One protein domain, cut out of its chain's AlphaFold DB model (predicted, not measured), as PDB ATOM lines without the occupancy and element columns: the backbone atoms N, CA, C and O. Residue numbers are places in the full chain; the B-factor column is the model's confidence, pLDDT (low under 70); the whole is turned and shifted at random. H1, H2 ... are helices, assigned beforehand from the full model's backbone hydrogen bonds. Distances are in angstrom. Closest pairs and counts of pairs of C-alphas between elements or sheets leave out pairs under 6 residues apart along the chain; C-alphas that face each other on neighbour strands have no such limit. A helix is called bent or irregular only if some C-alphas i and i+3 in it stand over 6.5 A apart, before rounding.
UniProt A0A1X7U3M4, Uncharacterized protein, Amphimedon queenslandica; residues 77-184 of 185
ATOM      1  N   SER A  77      28.431  42.046  10.149       83.25
ATOM      2  CA  SER A  77      29.672  42.480  10.812       83.25
ATOM      3  C   SER A  77      30.910  42.479   9.911       83.25
ATOM      4  O   SER A  77      31.889  43.156  10.221       83.25
ATOM      5  N   VAL A  78      30.883  41.772   8.776       84.00
ATOM      6  CA  VAL A  78      31.996  41.758   7.811       84.00
ATOM      7  C   VAL A  78      32.107  43.082   7.039       84.00
ATOM      8  O   VAL A  78      33.164  43.396   6.484       84.00
ATOM      9  N   ILE A  79      31.035  43.879   6.998       85.38
ATOM     10  CA  ILE A  79      31.017  45.172   6.312       85.38
ATOM     11  C   ILE A  79      31.458  46.264   7.287       85.38
ATOM     12  O   ILE A  79      30.677  46.763   8.099       85.38
ATOM     13  N   ASP A  80      32.704  46.708   7.149       87.25
ATOM     14  CA  ASP A  80      33.169  47.918   7.820       87.25
ATOM     15  C   ASP A  80      32.655  49.161   7.075       87.25
ATOM     16  O   ASP A  80      33.259  49.634   6.108       87.25
ATOM     17  N   LYS A  81      31.516  49.697   7.534       83.94
ATOM     18  CA  LYS A  81      30.872  50.880   6.942       83.94
ATOM     19  C   LYS A  81      31.766  52.124   6.955       83.94
ATOM     20  O   LYS A  81      31.559  53.009   6.131       83.94
ATOM     21  N   SER A  82      32.757  52.189   7.850       82.06
ATOM     22  CA  SER A  82      33.694  53.315   7.925       82.06
ATOM     23  C   SER A  82      34.726  53.312   6.794       82.06
ATOM     24  O   SER A  82      35.263  54.361   6.450       82.06
ATOM     25  N   GLN A  83      34.966  52.153   6.174       85.06
ATOM     26  CA  GLN A  83      35.899  51.997   5.055       85.06
ATOM     27  C   GLN A  83      35.223  52.098   3.685       85.06
ATOM     28  O   GLN A  83      35.864  51.878   2.652       85.06
ATOM     29  N   LEU A  84      33.924  52.405   3.646       88.69
ATOM     30  CA  LEU A  84      33.205  52.552   2.388       88.69
ATOM     31  C   LEU A  84      33.573  53.889   1.726       88.69
ATOM     32  O   LEU A  84      33.568  54.920   2.396       88.69
ATOM     33  N   PRO A  85      33.882  53.899   0.415       84.62
ATOM     34  CA  PRO A  85      34.333  55.106  -0.281       84.62
ATOM     35  C   PRO A  85      33.356  56.283  -0.243       84.62
ATOM     36  O   PRO A  85      33.779  57.424  -0.415       84.62
ATOM     37  N   LEU A  86      32.055  56.005  -0.140       90.56
ATOM     38  CA  LEU A  86      30.990  56.996  -0.222       90.56
ATOM     39  C   LEU A  86      29.861  56.649   0.747       90.56
ATOM     40  O   LEU A  86      29.483  55.486   0.897       90.56
ATOM     41  N   THR A  87      29.237  57.679   1.312       92.56
ATOM     42  CA  THR A  87      27.918  57.538   1.936       92.56
ATOM     43  C   THR A  87      26.824  57.376   0.875       92.56
ATOM     44  O   THR A  87      27.006  57.685  -0.307       92.56
ATOM     45  N   THR A  88      25.633  56.932   1.286       91.44
ATOM     46  CA  THR A  88      24.492  56.767   0.370       91.44
ATOM     47  C   THR A  88      24.091  58.065  -0.321       91.44
ATOM     48  O   THR A  88      23.819  58.057  -1.521       91.44
ATOM     49  N   ALA A  89      24.083  59.182   0.408       92.06
ATOM     50  CA  ALA A  89      23.729  60.480  -0.155       92.06
ATOM     51  C   ALA A  89      24.752  60.937  -1.208       92.06
ATOM     52  O   ALA A  89      24.371  61.344  -2.307       92.06
ATOM     53  N   GLU A  90      26.047  60.802  -0.913       93.75
ATOM     54  CA  GLU A  90      27.123  61.169  -1.841       93.75
ATOM     55  C   GLU A  90      27.141  60.272  -3.079       93.75
ATOM     56  O   GLU A  90      27.342  60.753  -4.194       93.75
ATOM     57  N   ALA A  91      26.890  58.973  -2.912       92.69
ATOM     58  CA  ALA A  91      26.832  58.045  -4.030       92.69
ATOM     59  C   ALA A  91      25.661  58.362  -4.973       92.69
ATOM     60  O   ALA A  91      25.837  58.330  -6.191       92.69
ATOM     61  N   LEU A  92      24.488  58.725  -4.444       92.56
ATOM     62  CA  LEU A  92      23.347  59.142  -5.265       92.56
ATOM     63  C   LEU A  92      23.602  60.465  -5.996       92.56
ATOM     64  O   LEU A  92      23.241  60.584  -7.164       92.56
ATOM     65  N   GLN A  93      24.273  61.423  -5.354       94.69
ATOM     66  CA  GLN A  93      24.719  62.662  -6.001       94.69
ATOM     67  C   GLN A  93      25.701  62.364  -7.145       94.69
ATOM     68  O   GLN A  93      25.486  62.763  -8.289       94.69
ATOM     69  N   LYS A  94      26.747  61.579  -6.864       95.88
ATOM     70  CA  LYS A  94      27.779  61.199  -7.839       95.88
ATOM     71  C   LYS A  94      27.210  60.423  -9.027       95.88
ATOM     72  O   LYS A  94      27.674  60.586 -10.155       95.88
ATOM     73  N   TYR A  95      26.223  59.564  -8.783       94.38
ATOM     74  CA  TYR A  95      25.624  58.688  -9.790       94.38
ATOM     75  C   TYR A  95      24.258  59.165 -10.284       94.38
ATOM     76  O   TYR A  95      23.534  58.384 -10.899       94.38
ATOM     77  N   HIS A  96      23.936  60.450 -10.112       93.06
ATOM     78  CA  HIS A  96      22.669  61.034 -10.553       93.06
ATOM     79  C   HIS A  96      22.378  60.774 -12.045       93.06
ATOM     80  O   HIS A  96      21.255  60.460 -12.428       93.06
ATOM     81  N   GLY A  97      23.405  60.787 -12.906       91.44
ATOM     82  CA  GLY A  97      23.270  60.471 -14.340       91.44
ATOM     83  C   GLY A  97      22.910  59.010 -14.674       91.44
ATOM     84  O   GLY A  97      22.755  58.667 -15.853       91.44
ATOM     85  N   LEU A  98      22.815  58.140 -13.661       92.69
ATOM     86  CA  LEU A  98      22.378  56.745 -13.767       92.69
ATOM     87  C   LEU A  98      20.942  56.523 -13.262       92.69
ATOM     88  O   LEU A  98      20.481  55.384 -13.285       92.69
ATOM     89  N   LEU A  99      20.229  57.574 -12.837       90.31
ATOM     90  CA  LEU A  99      18.823  57.518 -12.408       90.31
ATOM     91  C   LEU A  99      17.864  57.394 -13.607       90.31
ATOM     92  O   LEU A  99      16.888  58.123 -13.744       90.31
ATOM     93  N   THR A 100      18.164  56.462 -14.508       91.44
ATOM     94  CA  THR A 100      17.313  56.072 -15.631       91.44
ATOM     95  C   THR A 100      17.122  54.563 -15.594       91.44
ATOM     96  O   THR A 100      18.032  53.827 -15.215       91.44
ATOM     97  N   GLU A 101      15.954  54.080 -16.013       87.75
ATOM     98  CA  GLU A 101      15.630  52.645 -16.007       87.75
ATOM     99  C   GLU A 101      16.699  51.805 -16.723       87.75
ATOM    100  O   GLU A 101      17.203  50.823 -16.180       87.75
ATOM    101  N   SER A 102      17.133  52.259 -17.901       91.19
ATOM    102  CA  SER A 102      18.172  51.607 -18.706       91.19
ATOM    103  C   SER A 102      19.525  51.464 -17.997       91.19
ATOM    104  O   SER A 102      20.342  50.635 -18.396       91.19
ATOM    105  N   LYS A 103      19.774  52.255 -16.947       94.25
ATOM    106  CA  LYS A 103      21.034  52.292 -16.195       94.25
ATOM    107  C   LYS A 103      20.888  51.797 -14.757       94.25
ATOM    108  O   LYS A 103      21.890  51.758 -14.041       94.25
ATOM    109  N   ALA A 104      19.702  51.354 -14.341       94.44
ATOM    110  CA  ALA A 104      19.443  50.901 -12.975       94.44
ATOM    111  C   ALA A 104      20.384  49.763 -12.546       94.44
ATOM    112  O   ALA A 104      20.945  49.802 -11.454       94.44
ATOM    113  N   SER A 105      20.658  48.801 -13.432       96.44
ATOM    114  CA  SER A 105      21.597  47.708 -13.149       96.44
ATOM    115  C   SER A 105      23.039  48.191 -12.957       96.44
ATOM    116  O   SER A 105      23.800  47.611 -12.179       96.44
ATOM    117  N   THR A 106      23.435  49.263 -13.651       96.12
ATOM    118  CA  THR A 106      24.743  49.904 -13.465       96.12
ATOM    119  C   THR A 106      24.778  50.678 -12.152       96.12
ATOM    120  O   THR A 106      25.759  50.570 -11.418       96.12
ATOM    121  N   LEU A 107      23.708  51.409 -11.833       96.62
ATOM    122  CA  LEU A 107      23.560  52.118 -10.566       96.62
ATOM    123  C   LEU A 107      23.633  51.151  -9.377       96.62
ATOM    124  O   LEU A 107      24.426  51.374  -8.469       96.62
ATOM    125  N   ALA A 108      22.888  50.042  -9.413       97.38
ATOM    126  CA  ALA A 108      22.892  49.025  -8.364       97.38
ATOM    127  C   ALA A 108      24.293  48.458  -8.114       97.38
ATOM    128  O   ALA A 108      24.718  48.349  -6.967       97.38
ATOM    129  N   TRP A 109      25.048  48.175  -9.180       97.50
ATOM    130  CA  TRP A 109      26.442  47.753  -9.058       97.50
ATOM    131  C   TRP A 109      27.336  48.827  -8.420       97.50
ATOM    132  O   TRP A 109      28.139  48.516  -7.542       97.50
ATOM    133  N   LYS A 110      27.209  50.090  -8.842       97.06
ATOM    134  CA  LYS A 110      28.007  51.199  -8.298       97.06
ATOM    135  C   LYS A 110      27.711  51.450  -6.822       97.06
ATOM    136  O   LYS A 110      28.643  51.586  -6.038       97.06
ATOM    137  N   LEU A 111      26.437  51.431  -6.436       96.69
ATOM    138  CA  LEU A 111      26.019  51.558  -5.040       96.69
ATOM    139  C   LEU A 111      26.504  50.370  -4.202       96.69
ATOM    140  O   LEU A 111      27.076  50.575  -3.133       96.69
ATOM    141  N   ALA A 112      26.365  49.141  -4.713       96.62
ATOM    142  CA  ALA A 112      26.890  47.946  -4.058       96.62
ATOM    143  C   ALA A 112      28.393  48.080  -3.768       96.62
ATOM    144  O   ALA A 112      28.839  47.813  -2.652       96.62
ATOM    145  N   LYS A 113      29.165  48.522  -4.768       96.12
ATOM    146  CA  LYS A 113      30.621  48.636  -4.677       96.12
ATOM    147  C   LYS A 113      31.084  49.772  -3.775       96.12
ATOM    148  O   LYS A 113      31.961  49.544  -2.952       96.12
ATOM    149  N   ASP A 114      30.533  50.966  -3.943       94.69
ATOM    150  CA  ASP A 114      31.132  52.165  -3.356       94.69
ATOM    151  C   ASP A 114      30.443  52.618  -2.061       94.69
ATOM    152  O   ASP A 114      30.984  53.470  -1.367       94.69
ATOM    153  N   CYS A 115      29.264  52.073  -1.738       93.31
ATOM    154  CA  CYS A 115      28.431  52.573  -0.640       93.31
ATOM    155  C   CYS A 115      27.823  51.491   0.267       93.31
ATOM    156  O   CYS A 115      27.491  51.803   1.408       93.31
ATOM    157  N   VAL A 116      27.644  50.249  -0.198       93.62
ATOM    158  CA  VAL A 116      26.970  49.207   0.605       93.62
ATOM    159  C   VAL A 116      27.936  48.144   1.115       93.62
ATOM    160  O   VAL A 116      28.000  47.916   2.315       93.62
ATOM    161  N   PHE A 117      28.689  47.491   0.226       94.81
ATOM    162  CA  PHE A 117      29.510  46.326   0.586       94.81
ATOM    163  C   PHE A 117      31.012  46.600   0.527       94.81
ATOM    164  O   PHE A 117      31.778  46.007   1.283       94.81
ATOM    165  N   GLY A 118      31.451  47.459  -0.392       94.19
ATOM    166  CA  GLY A 118      32.872  47.636  -0.665       94.19
ATOM    167  C   GLY A 118      33.422  46.586  -1.633       94.19
ATOM    168  O   GLY A 118      32.902  45.477  -1.790       94.19
ATOM    169  N   GLU A 119      34.526  46.926  -2.297       93.94
ATOM    170  CA  GLU A 119      35.145  46.045  -3.291       93.94
ATOM    171  C   GLU A 119      35.656  44.726  -2.685       93.94
ATOM    172  O   GLU A 119      35.541  43.673  -3.315       93.94
ATOM    173  N   LYS A 120      36.195  44.780  -1.459       91.75
ATOM    174  CA  LYS A 120      36.758  43.619  -0.756       91.75
ATOM    175  C   LYS A 120      35.703  42.531  -0.548       91.75
ATOM    176  O   LYS A 120      35.900  41.404  -0.993       91.75
ATOM    177  N   VAL A 121      34.554  42.892   0.027       93.44
ATOM    178  CA  VAL A 121      33.445  41.958   0.284       93.44
ATOM    179  C   VAL A 121      32.879  41.410  -1.028       93.44
ATOM    180  O   VAL A 121      32.705  40.202  -1.180       93.44
ATOM    181  N   LEU A 122      32.663  42.272  -2.029       94.31
ATOM    182  CA  LEU A 122      32.129  41.852  -3.333       94.31
ATOM    183  C   LEU A 122      33.041  40.886  -4.090       94.31
ATOM    184  O   LEU A 122      32.564  40.122  -4.929       94.31
ATOM    185  N   ARG A 123      34.348  40.912  -3.829       93.38
ATOM    186  CA  ARG A 123      35.298  39.974  -4.429       93.38
ATOM    187  C   ARG A 123      35.127  38.567  -3.856       93.38
ATOM    188  O   ARG A 123      35.180  37.591  -4.605       93.38
ATOM    189  N   GLU A 124      34.893  38.475  -2.555       92.94
ATOM    190  CA  GLU A 124      34.846  37.218  -1.802       92.94
ATOM    191  C   GLU A 124      33.456  36.565  -1.802       92.94
ATOM    192  O   GLU A 124      33.327  35.407  -1.429       92.94
ATOM    193  N   CYS A 125      32.427  37.262  -2.295       92.31
ATOM    194  CA  CYS A 125      31.037  36.803  -2.229       92.31
ATOM    195  C   CYS A 125      30.353  36.692  -3.596       92.31
ATOM    196  O   CYS A 125      30.872  37.075  -4.652       92.31
ATOM    197  N   THR A 126      29.119  36.195  -3.569       92.44
ATOM    198  CA  THR A 126      28.141  36.335  -4.656       92.44
ATOM    199  C   THR A 126      26.797  36.796  -4.087       92.44
ATOM    200  O   THR A 126      26.563  36.596  -2.900       92.44
ATOM    201  N   PRO A 127      25.888  37.397  -4.875       90.88
ATOM    202  CA  PRO A 127      24.635  37.921  -4.321       90.88
ATOM    203  C   PRO A 127      23.791  36.895  -3.556       90.88
ATOM    204  O   PRO A 127      23.239  37.222  -2.510       90.88
ATOM    205  N   LEU A 128      23.736  35.654  -4.048       89.81
ATOM    206  CA  LEU A 128      22.920  34.575  -3.476       89.81
ATOM    207  C   LEU A 128      23.744  33.421  -2.886       89.81
ATOM    208  O   LEU A 128      23.178  32.456  -2.382       89.81
ATOM    209  N   GLY A 129      25.073  33.506  -2.942       88.50
ATOM    210  CA  GLY A 129      25.948  32.399  -2.573       88.50
ATOM    211  C   GLY A 129      26.007  31.317  -3.652       88.50
ATOM    212  O   GLY A 129      25.147  31.203  -4.528       88.50
ATOM    213  N   ASN A 130      27.056  30.507  -3.598       87.56
ATOM    214  CA  ASN A 130      27.143  29.240  -4.313       87.56
ATOM    215  C   ASN A 130      27.985  28.243  -3.489       87.56
ATOM    216  O   ASN A 130      28.274  28.486  -2.319       87.56
ATOM    217  N   ARG A 131      28.353  27.095  -4.072       84.31
ATOM    218  CA  ARG A 131      29.118  26.054  -3.359       84.31
ATOM    219  C   ARG A 131      30.504  26.517  -2.892       84.31
ATOM    220  O   ARG A 131      31.008  25.977  -1.917       84.31
ATOM    221  N   GLU A 132      31.109  27.475  -3.586       87.31
ATOM    222  CA  GLU A 132      32.495  27.908  -3.361       87.31
ATOM    223  C   GLU A 132      32.583  29.253  -2.634       87.31
ATOM    224  O   GLU A 132      33.601  29.557  -2.019       87.31
ATOM    225  N   LEU A 133      31.538  30.077  -2.735       90.81
ATOM    226  CA  LEU A 133      31.542  31.459  -2.281       90.81
ATOM    227  C   LEU A 133      30.290  31.763  -1.457       90.81
ATOM    228  O   LEU A 133      29.180  31.432  -1.894       90.81
ATOM    229  N   PRO A 134      30.439  32.451  -0.315       93.75
ATOM    230  CA  PRO A 134      29.309  32.833   0.512       93.75
ATOM    231  C   PRO A 134      28.386  33.832  -0.198       93.75
ATOM    232  O   PRO A 134      28.753  34.503  -1.177       93.75
ATOM    233  N   ALA A 135      27.154  33.916   0.301       93.94
ATOM    234  CA  ALA A 135      26.208  34.941  -0.108       93.94
ATOM    235  C   ALA A 135      26.578  36.293   0.513       93.94
ATOM    236  O   ALA A 135      27.125  36.347   1.617       93.94
ATOM    237  N   LEU A 136      26.241  37.385  -0.175       93.75
ATOM    238  CA  LEU A 136      26.318  38.716   0.419       93.75
ATOM    239  C   LEU A 136      25.425  38.799   1.666       93.75
ATOM    240  O   LEU A 136      24.405  38.098   1.723       93.75
ATOM    241  N   PRO A 137      25.760  39.673   2.629       92.56
ATOM    242  CA  PRO A 137      24.874  39.974   3.745       92.56
ATOM    243  C   PRO A 137      23.486  40.385   3.235       92.56
ATOM    244  O   PRO A 137      23.331  41.357   2.489       92.56
ATOM    245  N   GLN A 138      22.473  39.578   3.565       91.44
ATOM    246  CA  GLN A 138      21.137  39.706   2.970       91.44
ATOM    247  C   GLN A 138      20.395  40.946   3.474       91.44
ATOM    248  O   GLN A 138      19.572  41.501   2.745       91.44
ATOM    249  N   VAL A 139      20.716  41.416   4.684       92.31
ATOM    250  CA  VAL A 139      20.174  42.661   5.246       92.31
ATOM    251  C   VAL A 139      20.570  43.840   4.360       92.31
ATOM    252  O   VAL A 139      19.707  44.543   3.836       92.31
ATOM    253  N   GLU A 140      21.863  43.993   4.093       94.31
ATOM    254  CA  GLU A 140      22.402  45.063   3.257       94.31
ATOM    255  C   GLU A 140      21.986  44.929   1.788       94.31
ATOM    256  O   GLU A 140      21.741  45.934   1.117       94.31
ATOM    257  N   LEU A 141      21.836  43.702   1.280       94.38
ATOM    258  CA  LEU A 141      21.299  43.474  -0.064       94.38
ATOM    259  C   LEU A 141      19.826  43.900  -0.159       94.38
ATOM    260  O   LEU A 141      19.416  44.505  -1.154       94.38
ATOM    261  N   GLY A 142      19.043  43.642   0.889       94.88
ATOM    262  CA  GLY A 142      17.675  44.129   1.028       94.88
ATOM    263  C   GLY A 142      17.603  45.654   1.121       94.88
ATOM    264  O   GLY A 142      16.736  46.270   0.498       94.88
ATOM    265  N   ASP A 143      18.531  46.290   1.830       94.62
ATOM    266  CA  ASP A 143      18.599  47.751   1.910       94.62
ATOM    267  C   ASP A 143      19.004  48.386   0.577       94.62
ATOM    268  O   ASP A 143      18.402  49.382   0.169       94.62
ATOM    269  N   LEU A 144      19.923  47.766  -0.168       96.44
ATOM    270  CA  LEU A 144      20.234  48.162  -1.542       96.44
ATOM    271  C   LEU A 144      19.001  48.047  -2.451       96.44
ATOM    272  O   LEU A 144      18.727  48.964  -3.227       96.44
ATOM    273  N   LYS A 145      18.223  46.964  -2.335       96.31
ATOM    274  CA  LYS A 145      16.967  46.797  -3.081       96.31
ATOM    275  C   LYS A 145      15.986  47.933  -2.784       96.31
ATOM    276  O   LYS A 145      15.470  48.552  -3.714       96.31
ATOM    277  N   LYS A 146      15.765  48.253  -1.503       94.75
ATOM    278  CA  LYS A 146      14.904  49.377  -1.082       94.75
ATOM    279  C   LYS A 146      15.426  50.713  -1.609       94.75
ATOM    280  O   LYS A 146      14.636  51.554  -2.031       94.75
ATOM    281  N   LEU A 147      16.741  50.921  -1.577       94.88
ATOM    282  CA  LEU A 147      17.372  52.141  -2.066       94.88
ATOM    283  C   LEU A 147      17.115  52.333  -3.562       94.88
ATOM    284  O   LEU A 147      16.690  53.413  -3.963       94.88
ATOM    285  N   ILE A 148      17.303  51.281  -4.362       94.81
ATOM    286  CA  ILE A 148      17.005  51.290  -5.797       94.81
ATOM    287  C   ILE A 148      15.511  51.533  -6.035       94.81
ATOM    288  O   ILE A 148      15.169  52.414  -6.816       94.81
ATOM    289  N   PHE A 149      14.617  50.850  -5.315       94.44
ATOM    290  CA  PHE A 149      13.168  51.057  -5.438       94.44
ATOM    291  C   PHE A 149      12.745  52.517  -5.211       94.44
ATOM    292  O   PHE A 149      11.899  53.048  -5.929       94.44
ATOM    293  N   LYS A 150      13.367  53.201  -4.242       93.50
ATOM    294  CA  LYS A 150      13.100  54.622  -3.963       93.50
ATOM    295  C   LYS A 150      13.505  55.554  -5.106       93.50
ATOM    296  O   LYS A 150      12.907  56.615  -5.236       93.50
ATOM    297  N   GLN A 151      14.498  55.177  -5.913       93.44
ATOM    298  CA  GLN A 151      14.966  55.995  -7.035       93.44
ATOM    299  C   GLN A 151      14.088  55.882  -8.285       93.44
ATOM    300  O   GLN A 151      14.211  56.712  -9.182       93.44
ATOM    301  N   PHE A 152      13.199  54.886  -8.352       90.94
ATOM    302  CA  PHE A 152      12.373  54.627  -9.532       90.94
ATOM    303  C   PHE A 152      10.873  54.573  -9.182       90.94
ATOM    304  O   PHE A 152      10.284  53.486  -9.146       90.94
ATOM    305  N   PRO A 153      10.227  55.735  -8.937       87.69
ATOM    306  CA  PRO A 153       8.818  55.811  -8.547       87.69
ATOM    307  C   PRO A 153       7.836  55.181  -9.536       87.69
ATOM    308  O   PRO A 153       6.744  54.772  -9.139       87.69
ATOM    309  N   GLN A 154       8.210  55.058 -10.812       86.38
ATOM    310  CA  GLN A 154       7.366  54.442 -11.836       86.38
ATOM    311  C   GLN A 154       6.974  52.996 -11.496       86.38
ATOM    312  O   GLN A 154       5.900  52.546 -11.886       86.38
ATOM    313  N   TYR A 155       7.786  52.286 -10.706       86.12
ATOM    314  CA  TYR A 155       7.490  50.910 -10.309       86.12
ATOM    315  C   TYR A 155       6.669  50.793  -9.024       86.12
ATOM    316  O   TYR A 155       6.323  49.686  -8.619       86.12
ATOM    317  N   TRP A 156       6.294  51.901  -8.376       83.31
ATOM    318  CA  TRP A 156       5.456  51.849  -7.170       83.31
ATOM    319  C   TRP A 156       4.063  51.278  -7.443       83.31
ATOM    320  O   TRP A 156       3.430  50.728  -6.547       83.31
ATOM    321  N   ARG A 157       3.589  51.397  -8.686       84.38
ATOM    322  CA  ARG A 157       2.296  50.865  -9.126       84.38
ATOM    323  C   ARG A 157       2.346  49.379  -9.487       84.38
ATOM    324  O   ARG A 157       1.294  48.757  -9.549       84.38
ATOM    325  N   SER A 158       3.538  48.819  -9.710       89.31
ATOM    326  CA  SER A 158       3.722  47.427 -10.126       89.31
ATOM    327  C   SER A 158       4.976  46.827  -9.480       89.31
ATOM    328  O   SER A 158       6.072  46.871 -10.050       89.31
ATOM    329  N   PRO A 159       4.838  46.238  -8.276       86.44
ATOM    330  CA  PRO A 159       5.940  45.552  -7.605       86.44
ATOM    331  C   PRO A 159       6.558  44.436  -8.459       86.44
ATOM    332  O   PRO A 159       7.766  44.229  -8.424       86.44
ATOM    333  N   SER A 160       5.754  43.752  -9.274       90.69
ATOM    334  CA  SER A 160       6.225  42.695 -10.177       90.69
ATOM    335  C   SER A 160       7.205  43.213 -11.233       90.69
ATOM    336  O   SER A 160       8.211  42.558 -11.514       90.69
ATOM    337  N   ASP A 161       6.963  44.405 -11.784       91.38
ATOM    338  CA  ASP A 161       7.877  45.020 -12.753       91.38
ATOM    339  C   ASP A 161       9.188  45.436 -12.090       91.38
ATOM    340  O   ASP A 161      10.269  45.259 -12.663       91.38
ATOM    341  N   PHE A 162       9.111  45.892 -10.836       94.06
ATOM    342  CA  PHE A 162      10.307  46.140 -10.048       94.06
ATOM    343  C   PHE A 162      11.133  44.870  -9.831       94.06
ATOM    344  O   PHE A 162      12.355  44.920  -9.948       94.06
ATOM    345  N   GLU A 163      10.511  43.720  -9.558       94.94
ATOM    346  CA  GLU A 163      11.253  42.462  -9.399       94.94
ATOM    347  C   GLU A 163      12.008  42.074 -10.677       94.94
ATOM    348  O   GLU A 163      13.127  41.562 -10.606       94.94
ATOM    349  N   ASN A 164      11.452  42.365 -11.855       93.00
ATOM    350  CA  ASN A 164      12.147  42.144 -13.124       93.00
ATOM    351  C   ASN A 164      13.365  43.066 -13.280       93.00
ATOM    352  O   ASN A 164      14.429  42.616 -13.714       93.00
ATOM    353  N   LEU A 165      13.251  44.336 -12.882       94.06
ATOM    354  CA  LEU A 165      14.390  45.255 -12.830       94.06
ATOM    355  C   LEU A 165      15.436  44.799 -11.802       94.06
ATOM    356  O   LEU A 165      16.638  44.813 -12.077       94.06
ATOM    357  N   TRP A 166      14.986  44.367 -10.627       96.19
ATOM    358  CA  TRP A 166      15.847  43.917  -9.544       96.19
ATOM    359  C   TRP A 166      16.646  42.674  -9.936       96.19
ATOM    360  O   TRP A 166      17.847  42.631  -9.682       96.19
ATOM    361  N   LYS A 167      16.044  41.710 -10.645       95.62
ATOM    362  CA  LYS A 167      16.773  40.562 -11.216       95.62
ATOM    363  C   LYS A 167      17.943  41.018 -12.095       95.62
ATOM    364  O   LYS A 167      19.073  40.586 -11.870       95.62
ATOM    365  N   LYS A 168      17.714  41.974 -13.005       96.12
ATOM    366  CA  LYS A 168      18.779  42.563 -13.844       96.12
ATOM    367  C   LYS A 168      19.856  43.263 -13.002       96.12
ATOM    368  O   LYS A 168      21.040  43.226 -13.344       96.12
ATOM    369  N   CYS A 169      19.467  43.904 -11.900       97.25
ATOM    370  CA  CYS A 169      20.406  44.520 -10.961       97.25
ATOM    371  C   CYS A 169      21.280  43.466 -10.267       97.25
ATOM    372  O   CYS A 169      22.502  43.608 -10.246       97.25
ATOM    373  N   VAL A 170      20.680  42.391  -9.752       96.88
ATOM    374  CA  VAL A 170      21.389  41.280  -9.100       96.88
ATOM    375  C   VAL A 170      22.368  40.606 -10.064       96.88
ATOM    376  O   VAL A 170      23.520  40.379  -9.697       96.88
ATOM    377  N   GLU A 171      21.963  40.361 -11.311       96.69
ATOM    378  CA  GLU A 171      22.849  39.824 -12.353       96.69
ATOM    379  C   GLU A 171      24.050  40.741 -12.609       96.69
ATOM    380  O   GLU A 171      25.192  40.279 -12.660       96.69
ATOM    381  N   SER A 172      23.824  42.055 -12.711       97.12
ATOM    382  CA  SER A 172      24.898  43.046 -12.862       97.12
ATOM    383  C   SER A 172      25.876  43.020 -11.686       97.12
ATOM    384  O   SER A 172      27.095  43.041 -11.898       97.12
ATOM    385  N   ILE A 173      25.367  42.897 -10.454       97.38
ATOM    386  CA  ILE A 173      26.199  42.755  -9.254       97.38
ATOM    387  C   ILE A 173      27.013  41.462  -9.326       97.38
ATOM    388  O   ILE A 173      28.225  41.491  -9.121       97.38
ATOM    389  N   GLN A 174      26.391  40.343  -9.697       96.12
ATOM    390  CA  GLN A 174      27.076  39.059  -9.826       96.12
ATOM    391  C   GLN A 174      28.195  39.094 -10.876       96.12
ATOM    392  O   GLN A 174      29.302  38.606 -10.620       96.12
ATOM    393  N   GLN A 175      27.946  39.707 -12.036       96.44
ATOM    394  CA  GLN A 175      28.979  39.921 -13.052       96.44
ATOM    395  C   GLN A 175      30.091  40.841 -12.540       96.44
ATOM    396  O   GLN A 175      31.269  40.604 -12.809       96.44
ATOM    397  N   GLY A 176      29.741  41.867 -11.766       95.94
ATOM    398  CA  GLY A 176      30.699  42.732 -11.089       95.94
ATOM    399  C   GLY A 176      31.618  41.969 -10.132       95.94
ATOM    400  O   GLY A 176      32.839  42.065 -10.266       95.94
ATOM    401  N   CYS A 177      31.057  41.144  -9.242       95.19
ATOM    402  CA  CYS A 177      31.806  40.250  -8.352       95.19
ATOM    403  C   CYS A 177      32.775  39.354  -9.136       95.19
ATOM    404  O   CYS A 177      33.954  39.244  -8.797       95.19
ATOM    405  N   LYS A 178      32.305  38.750 -10.238       94.25
ATOM    406  CA  LYS A 178      33.139  37.911 -11.111       94.25
ATOM    407  C   LYS A 178      34.314  38.696 -11.704       94.25
ATOM    408  O   LYS A 178      35.443  38.216 -11.641       94.25
ATOM    409  N   ARG A 179      34.077  39.902 -12.235       94.88
ATOM    410  CA  ARG A 179      35.137  40.765 -12.793       94.88
ATOM    411  C   ARG A 179      36.194  41.133 -11.752       94.88
ATOM    412  O   ARG A 179      37.379  41.044 -12.051       94.88
ATOM    413  N   LEU A 180      35.780  41.480 -10.532       94.00
ATOM    414  CA  LEU A 180      36.706  41.809  -9.441       94.00
ATOM    415  C   LEU A 180      37.621  40.641  -9.065       94.00
ATOM    416  O   LEU A 180      38.781  40.855  -8.723       94.00
ATOM    417  N   ARG A 181      37.116  39.405  -9.128       93.06
ATOM    418  CA  ARG A 181      37.935  38.209  -8.886       93.06
ATOM    419  C   ARG A 181      38.948  37.958  -9.996       93.06
ATOM    420  O   ARG A 181      40.074  37.567  -9.704       93.06
ATOM    421  N   LEU A 182      38.550  38.162 -11.251       91.19
ATOM    422  CA  LEU A 182      39.420  37.928 -12.405       91.19
ATOM    423  C   LEU A 182      40.553  38.955 -12.503       91.19
ATOM    424  O   LEU A 182      41.658  38.577 -12.860       91.19
ATOM    425  N   ALA A 183      40.315  40.210 -12.118       87.00
ATOM    426  CA  ALA A 183      41.312  41.284 -12.171       87.00
ATOM    427  C   ALA A 183      42.503  41.130 -11.192       87.00
ATOM    428  O   ALA A 183      43.373  41.993 -11.161       87.00
ATOM    429  N   ARG A 184      42.535  40.074 -10.364       69.50
ATOM    430  CA  ARG A 184      43.610  39.788  -9.391       69.50
ATOM    431  C   ARG A 184      44.606  38.722  -9.888       69.50
ATOM    432  O   ARG A 184      45.547  38.413  -9.163       69.50
TER     433      ARG A 184
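This is residues 77 to 184 of the 185 residues of an uncharacterized protein of Amphimedon queenslandica (UniProt A0A1X7U3M4). Look for a kinked helix, H2, in the core, with H6 and H4 crossing it so that the centres of these three helices make a triangle, and H1 packed on the last part of H2. H6, the longest helix, runs along one side; H3 sits near its last residues, and the little H5 makes the turn from H4 into H6 at the other end. The printed part has 108 residues with six named helices, H1 to H6 in order along the chain, and no named strand: the class is all helix. It is compact, with a radius of gyration of the C-alphas of 13.4 A, and rounded, spanning 39 by 30 by 25 A.

Go first to H1, residues 88 to 94, which touches residues 111 to 116 of H2, residues 101 to 116, closest at the C-alphas of Thr 88 and Cys 115, 5.8 A apart, with a steep tilt of 54 degrees, opposite ways. H2 is the hub, touching four helices, and has a kink of 33 degrees near residue 110. H3, residues 118 to 124, only just touches H2, with 3 pairs of C-alphas within 8 A and only at the corner; Lys 113 and Glu 119 have the closest C-alphas, at 5.4 A. Next, H4, residues 138 to 151, touches H2 at a steep tilt of 43 degrees, opposite ways; the C-alphas of Val 116 and Glu 140 come closest, at 6.7 A. H5, residues 153 to 157, touches no helix but is near H6, residues 159 to 182, where the closest C-alphas, of Tyr 155 and Phe 162, are 5.5 A apart. With residues 165 to 176, H6 touches H2 at a steep tilt of 54 degrees, the same way, closest at the C-alphas of Ser 105 and Cys 169, 4.0 A apart. With residues 176 to 181 it touches H3, about perpendicular at 75 degrees; the closest C-alphas, of Arg 123 and Cys 177, are 5.3 A apart. H4 and H6 are close but not clearly touching, while H1 and H6 are apart. In H1, H3, H4 and H6 every O i to N i+4 pair is within hydrogen-bond range; in H2 9 of 12 are, and in H5 0 of 1, beside 1 of 2 O i to N i+3 pairs.

Find C-alpha 88 at (24.492, 56.767, 0.370), where H1 begins. H2 is 20.4 A long and irregular, with C-alphas 102 and 105 7.6 A apart; H4 is 20.1 A long. H5 is only just irregular, with C-alphas 154 and 157 6.8 A apart. H6 runs 34.7 A to C-alpha 182 at (39.420, 37.928, -12.405).

The C-alphas of Arg 157 and Arg 184, the two farthest apart, are 42.8 A apart. The printed part has no cut. The link from H3 to H4, residues 125 to 137, is long. The mean pLDDT of the printed part is 92.2; residue 184 alone is under 70.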